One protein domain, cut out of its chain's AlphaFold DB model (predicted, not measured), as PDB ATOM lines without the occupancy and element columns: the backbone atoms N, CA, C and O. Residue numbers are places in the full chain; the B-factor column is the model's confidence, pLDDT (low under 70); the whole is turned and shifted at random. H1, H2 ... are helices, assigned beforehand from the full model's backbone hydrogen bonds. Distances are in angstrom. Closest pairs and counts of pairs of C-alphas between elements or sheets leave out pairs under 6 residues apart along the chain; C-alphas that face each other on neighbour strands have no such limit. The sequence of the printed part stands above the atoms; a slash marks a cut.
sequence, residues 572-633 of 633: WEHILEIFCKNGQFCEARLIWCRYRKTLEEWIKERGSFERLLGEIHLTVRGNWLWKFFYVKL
ATOM      1  N   TRP A 572     175.374 131.759 140.460       82.06
ATOM      2  CA  TRP A 572     175.112 131.860 139.019       82.06
ATOM      3  C   TRP A 572     175.926 132.980 138.368       82.06
ATOM      4  O   TRP A 572     176.218 132.906 137.174       82.06
ATOM      5  N   GLU A 573     176.310 133.996 139.144       83.56
ATOM      6  CA  GLU A 573     177.171 135.095 138.708       83.56
ATOM      7  C   GLU A 573     178.551 134.564 138.315       83.56
ATOM      8  O   GLU A 573     179.053 134.869 137.233       83.56
ATOM      9  N   HIS A 574     179.134 133.712 139.164       81.50
ATOM     10  CA  HIS A 574     180.436 133.106 138.923       81.50
ATOM     11  C   HIS A 574     180.414 132.193 137.695       81.50
ATOM     12  O   HIS A 574     181.248 132.337 136.799       81.50
ATOM     13  N   ILE A 575     179.393 131.335 137.586       79.75
ATOM     14  CA  ILE A 575     179.185 130.462 136.423       79.75
ATOM     15  C   ILE A 575     179.073 131.293 135.131       79.75
ATOM     16  O   ILE A 575     179.702 130.972 134.118       79.75
ATOM     17  N   LEU A 576     178.307 132.390 135.151       82.44
ATOM     18  CA  LEU A 576     178.154 133.291 134.006       82.44
ATOM     19  C   LEU A 576     179.485 133.950 133.609       82.44
ATOM     20  O   LEU A 576     179.804 134.027 132.418       82.44
ATOM     21  N   GLU A 577     180.267 134.413 134.585       81.56
ATOM     22  CA  GLU A 577     181.589 135.000 134.352       81.56
ATOM     23  C   GLU A 577     182.567 133.989 133.743       81.56
ATOM     24  O   GLU A 577     183.290 134.339 132.809       81.56
ATOM     25  N   ILE A 578     182.565 132.735 134.210       81.06
ATOM     26  CA  ILE A 578     183.402 131.656 133.663       81.06
ATOM     27  C   ILE A 578     183.085 131.430 132.183       81.06
ATOM     28  O   ILE A 578     183.999 131.389 131.354       81.06
ATOM     29  N   PHE A 579     181.805 131.316 131.817       79.06
ATOM     30  CA  PHE A 579     181.418 131.131 130.417       79.06
ATOM     31  C   PHE A 579     181.799 132.338 129.548       79.06
ATOM     32  O   PHE A 579     182.302 132.163 128.435       79.06
ATOM     33  N   CYS A 580     181.643 133.562 130.065       79.94
ATOM     34  CA  CYS A 580     182.043 134.786 129.366       79.94
ATOM     35  C   CYS A 580     183.563 134.875 129.147       79.94
ATOM     36  O   CYS A 580     183.989 135.169 128.029       79.94
ATOM     37  N   LYS A 581     184.375 134.569 130.170       79.88
ATOM     38  CA  LYS A 581     185.852 134.549 130.112       79.88
ATOM     39  C   LYS A 581     186.396 133.539 129.104       79.88
ATOM     40  O   LYS A 581     187.416 133.774 128.465       79.88
ATOM     41  N   ASN A 582     185.699 132.418 128.937       75.31
ATOM     42  CA  ASN A 582     186.091 131.360 128.006       75.31
ATOM     43  C   ASN A 582     185.479 131.523 126.600       75.31
ATOM     44  O   ASN A 582     185.684 130.673 125.734       75.31
ATOM     45  N   GLY A 583     184.738 132.610 126.348       70.88
ATOM     46  CA  GLY A 583     184.143 132.919 125.040       70.88
ATOM     47  C   GLY A 583     182.932 132.055 124.668       70.88
ATOM     48  O   GLY A 583     182.516 132.041 123.509       70.88
ATOM     49  N   GLN A 584     182.352 131.347 125.638       78.62
ATOM     50  CA  GLN A 584     181.178 130.484 125.488       78.62
ATOM     51  C   GLN A 584     179.888 131.298 125.665       78.62
ATOM     52  O   GLN A 584     179.134 131.170 126.630       78.62
ATOM     53  N   PHE A 585     179.654 132.219 124.726       77.81
ATOM     54  CA  PHE A 585     178.557 133.189 124.819       77.81
ATOM     55  C   PHE A 585     177.164 132.573 124.627       77.81
ATOM     56  O   PHE A 585     176.173 133.155 125.069       77.81
ATOM     57  N   CYS A 586     177.058 131.413 123.973       76.50
ATOM     58  CA  CYS A 586     175.773 130.732 123.803       76.50
ATOM     59  C   CYS A 586     175.299 130.136 125.133       76.50
ATOM     60  O   CYS A 586     174.147 130.326 125.517       76.50
ATOM     61  N   GLU A 587     176.213 129.492 125.845       79.75
ATOM     62  CA  GLU A 587     176.058 128.908 127.170       79.75
ATOM     63  C   GLU A 587     175.803 130.004 128.214       79.75
ATOM     64  O   GLU A 587     174.822 129.934 128.954       79.75
ATOM     65  N   ALA A 588     176.586 131.090 128.184       79.56
ATOM     66  CA  ALA A 588     176.364 132.267 129.028       79.56
ATOM     67  C   ALA A 588     174.967 132.882 128.818       79.56
ATOM     68  O   ALA A 588     174.271 133.217 129.777       79.56
ATOM     69  N   ARG A 589     174.506 132.987 127.561       79.94
ATOM     70  CA  ARG A 589     173.155 133.477 127.246       79.94
ATOM     71  C   ARG A 589     172.068 132.551 127.794       79.94
ATOM     72  O   ARG A 589     171.046 133.044 128.265       79.94
ATOM     73  N   LEU A 590     172.263 131.233 127.739       82.25
ATOM     74  CA  LEU A 590     171.316 130.265 128.301       82.25
ATOM     75  C   LEU A 590     171.203 130.411 129.824       82.25
ATOM     76  O   LEU A 590     170.086 130.471 130.342       82.25
ATOM     77  N   ILE A 591     172.332 130.552 130.526       83.50
ATOM     78  CA  ILE A 591     172.360 130.819 131.972       83.50
ATOM     79  C   ILE A 591     171.651 132.136 132.301       83.50
ATOM     80  O   ILE A 591     170.755 132.152 133.149       83.50
ATOM     81  N   TRP A 592     171.953 133.209 131.565       82.12
ATOM     82  CA  TRP A 592     171.276 134.500 131.710       82.12
ATOM     83  C   TRP A 592     169.754 134.390 131.560       82.12
ATOM     84  O   TRP A 592     169.001 134.938 132.363       82.12
ATOM     85  N   CYS A 593     169.274 133.661 130.551       83.38
ATOM     86  CA  CYS A 593     167.841 133.490 130.323       83.38
ATOM     87  C   CYS A 593     167.148 132.687 131.435       83.38
ATOM     88  O   CYS A 593     166.028 133.032 131.813       83.38
ATOM     89  N   ARG A 594     167.790 131.637 131.960       82.38
ATOM     90  CA  ARG A 594     167.203 130.742 132.975       82.38
ATOM     91  C   ARG A 594     167.250 131.312 134.394       82.38
ATOM     92  O   ARG A 594     166.334 131.040 135.167       82.38
ATOM     93  N   TYR A 595     168.258 132.123 134.716       85.06
ATOM     94  CA  TYR A 595     168.478 132.701 136.052       85.06
ATOM     95  C   TYR A 595     168.375 134.230 136.063       85.06
ATOM     96  O   TYR A 595     168.947 134.913 136.911       85.06
ATOM     97  N   ARG A 596     167.600 134.778 135.120       82.06
ATOM     98  CA  ARG A 596     167.474 136.214 134.854       82.06
ATOM     99  C   ARG A 596     167.210 137.060 136.095       82.06
ATOM    100  O   ARG A 596     167.808 138.113 136.230       82.06
ATOM    101  N   LYS A 597     166.321 136.616 136.989       82.38
ATOM    102  CA  LYS A 597     165.951 137.387 138.188       82.38
ATOM    103  C   LYS A 597     167.158 137.629 139.100       82.38
ATOM    104  O   LYS A 597     167.429 138.771 139.438       82.38
ATOM    105  N   THR A 598     167.900 136.569 139.413       82.75
ATOM    106  CA  THR A 598     169.104 136.621 140.254       82.75
ATOM    107  C   THR A 598     170.210 137.443 139.589       82.75
ATOM    108  O   THR A 598     170.781 138.346 140.189       82.75
ATOM    109  N   LEU A 599     170.457 137.199 138.300       82.31
ATOM    110  CA  LEU A 599     171.541 137.856 137.567       82.31
ATOM    111  C   LEU A 599     171.259 139.337 137.253       82.31
ATOM    112  O   LEU A 599     172.190 140.137 137.171       82.31
ATOM    113  N   GLU A 600     169.993 139.734 137.091       83.25
ATOM    114  CA  GLU A 600     169.609 141.141 136.915       83.25
ATOM    115  C   GLU A 600     169.822 141.975 138.180       83.25
ATOM    116  O   GLU A 600     170.090 143.171 138.070       83.25
ATOM    117  N   GLU A 601     169.668 141.379 139.360       83.50
ATOM    118  CA  GLU A 601     169.959 142.043 140.633       83.50
ATOM    119  C   GLU A 601     171.466 142.238 140.795       83.50
ATOM    120  O   GLU A 601     171.907 143.364 141.019       83.50
ATOM    121  N   TRP A 602     172.252 141.196 140.524       83.94
ATOM    122  CA  TRP A 602     173.711 141.260 140.569       83.94
ATOM    123  C   TRP A 602     174.323 142.257 139.566       83.94
ATOM    124  O   TRP A 602     175.211 143.031 139.917       83.94
ATOM    125  N   ILE A 603     173.842 142.315 138.316       81.50
ATOM    126  CA  ILE A 603     174.374 143.274 137.324       81.50
ATOM    127  C   ILE A 603     174.133 144.734 137.732       81.50
ATOM    128  O   ILE A 603     174.901 145.616 137.339       81.50
ATOM    129  N   LYS A 604     173.078 145.012 138.507       81.81
ATOM    130  CA  LYS A 604     172.781 146.363 139.009       81.81
ATOM    131  C   LYS A 604     173.710 146.782 140.150       81.81
ATOM    132  O   LYS A 604     173.730 147.966 140.493       81.81
ATOM    133  N   GLU A 605     174.471 145.856 140.728       84.44
ATOM    134  CA  GLU A 605     175.484 146.169 141.729       84.44
ATOM    135  C   GLU A 605     176.630 146.981 141.112       84.44
ATOM    136  O   GLU A 605     177.076 146.762 139.981       84.44
ATOM    137  N   ARG A 606     177.113 147.967 141.870       72.56
ATOM    138  CA  ARG A 606     178.121 148.923 141.405       72.56
ATOM    139  C   ARG A 606     179.434 148.196 141.082       72.56
ATOM    140  O   ARG A 606     180.007 147.574 141.968       72.56
ATOM    141  N   GLY A 607     179.938 148.317 139.852       74.06
ATOM    142  CA  GLY A 607     181.183 147.667 139.421       74.06
ATOM    143  C   GLY A 607     181.005 146.326 138.701       74.06
ATOM    144  O   GLY A 607     181.878 145.942 137.922       74.06
ATOM    145  N   SER A 608     179.883 145.621 138.896       80.44
ATOM    146  CA  SER A 608     179.671 144.271 138.342       80.44
ATOM    147  C   SER A 608     179.501 144.283 136.821       80.44
ATOM    148  O   SER A 608     180.123 143.486 136.114       80.44
ATOM    149  N   PHE A 609     178.731 145.240 136.295       78.50
ATOM    150  CA  PHE A 609     178.540 145.413 134.853       78.50
ATOM    151  C   PHE A 609     179.838 145.809 134.129       78.50
ATOM    152  O   PHE A 609     180.162 145.251 133.082       78.50
ATOM    153  N   GLU A 610     180.608 146.740 134.701       78.12
ATOM    154  CA  GLU A 610     181.878 147.207 134.124       78.12
ATOM    155  C   GLU A 610     182.932 146.093 134.119       78.12
ATOM    156  O   GLU A 610     183.659 145.934 133.137       78.12
ATOM    157  N   ARG A 611     182.960 145.268 135.173       79.00
ATOM    158  CA  ARG A 611     183.811 144.077 135.264       79.00
ATOM    159  C   ARG A 611     183.461 143.045 134.191       79.00
ATOM    160  O   ARG A 611     184.347 142.620 133.455       79.00
ATOM    161  N   LEU A 612     182.181 142.685 134.054       79.31
ATOM    162  CA  LEU A 612     181.731 141.715 133.050       79.31
ATOM    163  C   LEU A 612     182.020 142.202 131.620       79.31
ATOM    164  O   LEU A 612     182.506 141.435 130.788       79.31
ATOM    165  N   LEU A 613     181.779 143.487 131.335       77.31
ATOM    166  CA  LEU A 613     182.112 144.094 130.043       77.31
ATOM    167  C   LEU A 613     183.617 144.067 129.755       77.31
ATOM    168  O   LEU A 613     184.008 143.808 128.614       77.31
ATOM    169  N   GLY A 614     184.455 144.308 130.766       76.38
ATOM    170  CA  GLY A 614     185.909 144.201 130.654       76.38
ATOM    171  C   GLY A 614     186.358 142.798 130.234       76.38
ATOM    172  O   GLY A 614     187.123 142.660 129.278       76.38
ATOM    173  N   GLU A 615     185.820 141.762 130.878       75.88
ATOM    174  CA  GLU A 615     186.125 140.352 130.581       75.88
ATOM    175  C   GLU A 615     185.676 139.936 129.172       75.88
ATOM    176  O   GLU A 615     186.430 139.312 128.418       75.88
ATOM    177  N   ILE A 616     184.472 140.348 128.761       77.62
ATOM    178  CA  ILE A 616     183.973 140.109 127.400       77.62
ATOM    179  C   ILE A 616     184.872 140.820 126.377       77.62
ATOM    180  O   ILE A 616     185.243 140.229 125.360       77.62
ATOM    181  N   HIS A 617     185.275 142.069 126.642       75.56
ATOM    182  CA  HIS A 617     186.123 142.839 125.731       75.56
ATOM    183  C   HIS A 617     187.520 142.223 125.558       75.56
ATOM    184  O   HIS A 617     188.036 142.173 124.437       75.56
ATOM    185  N   LEU A 618     188.121 141.718 126.641       73.38
ATOM    186  CA  LEU A 618     189.409 141.015 126.616       73.38
ATOM    187  C   LEU A 618     189.326 139.708 125.814       73.38
ATOM    188  O   LEU A 618     190.166 139.454 124.949       73.38
ATOM    189  N   THR A 619     188.264 138.931 126.028       72.06
ATOM    190  CA  THR A 619     188.041 137.638 125.364       72.06
ATOM    191  C   THR A 619     187.789 137.796 123.860       72.06
ATOM    192  O   THR A 619     188.360 137.074 123.039       72.06
ATOM    193  N   VAL A 620     186.994 138.797 123.463       70.25
ATOM    194  CA  VAL A 620     186.698 139.105 122.051       70.25
ATOM    195  C   VAL A 620     187.926 139.668 121.317       70.25
ATOM    196  O   VAL A 620     188.126 139.357 120.142       70.25
ATOM    197  N   ARG A 621     188.801 140.440 121.988       61.50
ATOM    198  CA  ARG A 621     190.070 140.926 121.399       61.50
ATOM    199  C   ARG A 621     191.101 139.817 121.160       61.50
ATOM    200  O   ARG A 621     191.881 139.931 120.211       61.50
ATOM    201  N   GLY A 622     191.122 138.783 122.003       54.69
ATOM    202  CA  GLY A 622     192.058 137.655 121.909       54.69
ATOM    203  C   GLY A 622     191.734 136.649 120.797       54.69
ATOM    204  O   GLY A 622     192.625 135.946 120.325       54.69
ATOM    205  N   ASN A 623     190.484 136.601 120.330       51.78
ATOM    206  CA  ASN A 623     190.005 135.586 119.394       51.78
ATOM    207  C   ASN A 623     189.943 136.139 117.951       51.78
ATOM    208  O   ASN A 623     189.066 136.932 117.604       51.78
ATOM    209  N   TRP A 624     190.887 135.742 117.085       47.75
ATOM    210  CA  TRP A 624     191.081 136.320 115.737       47.75
ATOM    211  C   TRP A 624     189.848 136.250 114.816       47.75
ATOM    212  O   TRP A 624     189.694 137.102 113.943       47.75
ATOM    213  N   LEU A 625     188.942 135.289 115.029       45.84
ATOM    214  CA  LEU A 625     187.683 135.156 114.281       45.84
ATOM    215  C   LEU A 625     186.710 136.325 114.513       45.84
ATOM    216  O   LEU A 625     185.957 136.685 113.611       45.84
ATOM    217  N   TRP A 626     186.762 136.979 115.677       45.59
ATOM    218  CA  TRP A 626     185.888 138.112 116.000       45.59
ATOM    219  C   TRP A 626     186.449 139.470 115.558       45.59
ATOM    220  O   TRP A 626     185.676 140.410 115.358       45.59
ATOM    221  N   LYS A 627     187.759 139.567 115.275       44.69
ATOM    222  CA  LYS A 627     188.345 140.740 114.593       44.69
ATOM    223  C   LYS A 627     187.722 140.985 113.215       44.69
ATOM    224  O   LYS A 627     187.668 142.131 112.786       44.69
ATOM    225  N   PHE A 628     187.218 139.946 112.544       42.09
ATOM    226  CA  PHE A 628     186.549 140.093 111.247       42.09
ATOM    227  C   PHE A 628     185.147 140.714 111.352       42.09
ATOM    228  O   PHE A 628     184.724 141.412 110.434       42.09
ATOM    229  N   PHE A 629     184.445 140.509 112.470       38.44
ATOM    230  CA  PHE A 629     183.106 141.067 112.684       38.44
ATOM    231  C   PHE A 629     183.129 142.487 113.267       38.44
ATOM    232  O   PHE A 629     182.238 143.276 112.972       38.44
ATOM    233  N   TYR A 630     184.167 142.855 114.024       34.03
ATOM    234  CA  TYR A 630     184.265 144.178 114.661       34.03
ATOM    235  C   TYR A 630     184.699 145.327 113.727       34.03
ATOM    236  O   TYR A 630     184.684 146.479 114.142       34.03
ATOM    237  N   VAL A 631     185.081 145.046 112.473       35.69
ATOM    238  CA  VAL A 631     185.478 146.075 111.480       35.69
ATOM    239  C   VAL A 631     184.289 146.551 110.621       35.69
ATOM    240  O   VAL A 631     184.439 147.414 109.759       35.69
ATOM    241  N   LYS A 632     183.076 146.038 110.860       31.83
ATOM    242  CA  LYS A 632     181.854 146.491 110.175       31.83
ATOM    243  C   LYS A 632     180.670 146.674 111.131       31.83
ATOM    244  O   LYS A 632     179.593 146.127 110.905       31.83
ATOM    245  N   LEU A 633     180.880 147.474 112.174       30.19
ATOM    246  CA  LEU A 633     179.821 148.188 112.889       30.19
ATOM    247  C   LEU A 633     180.254 149.633 113.108       30.19
ATOM    248  O   LEU A 633     181.367 149.822 113.647       30.19
TER     249      LEU A 633
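AT A GLANCE: This is residues 572 to 633 of the 633 residues of an uncharacterized protein of Brugia malayi (UniProt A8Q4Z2). The longest helix, H4, packs beside H1, which forms a hairpin with H2; H3 crosses one end of this group. Residues 624 to 629, including H5, stick out beyond the far end of H4. The printed part has 62 residues with five named helices, H1 to H5 in order, and no named strand. It is all helix and only just compact, close to loose: the radius of gyration of the C-alphas is 12.4 A, the spans 34 by 23 by 20 A.

IN THESE COORDINATES: H4, residues 608 to 622, measures 21.6 A from C-alpha 608 at (179.671, 144.271, 138.342) to C-alpha 622 at (192.058, 137.655, 121.909). H1, residues 572 to 581, starts at (175.112, 131.860, 139.019) and, like H2, residues 585 to 594, spans 14.2 A. H3 is residues 596 to 603, 10.2 A; H5 is residues 624 to 627, 5.3 A.

HOW THE PARTS SIT: H1, the hub, touches H4 at a shallow tilt of 25 degrees, the same way; their closest C-alphas, Lys 581 and Glu 615, are 5.8 A apart. H1 touches H2 at 16 degrees, a shallow tilt, opposite ways, closest at C-alphas 579 and 588, 5.4 A. H1 touches H3, only just about perpendicular at 71 degrees, closest at C-alphas 573 and 599, 6.4 A. H4 and H5 only just touch, only at the corner, with 3 pairs of C-alphas within 8 A, the closest 620 and 626, 6.2 A. H2 and H4 are apart. Every O i to N i+4 pair is within hydrogen-bond range in H1, H2, H3 and H4; H5 is too short for one.

THE WHOLE: The farthest C-alphas, Thr 598 and Val 631, are 34.4 A apart. The printed part has no cut, and its four links between helices are tight. Residues 621 to 633 have pLDDT under 70.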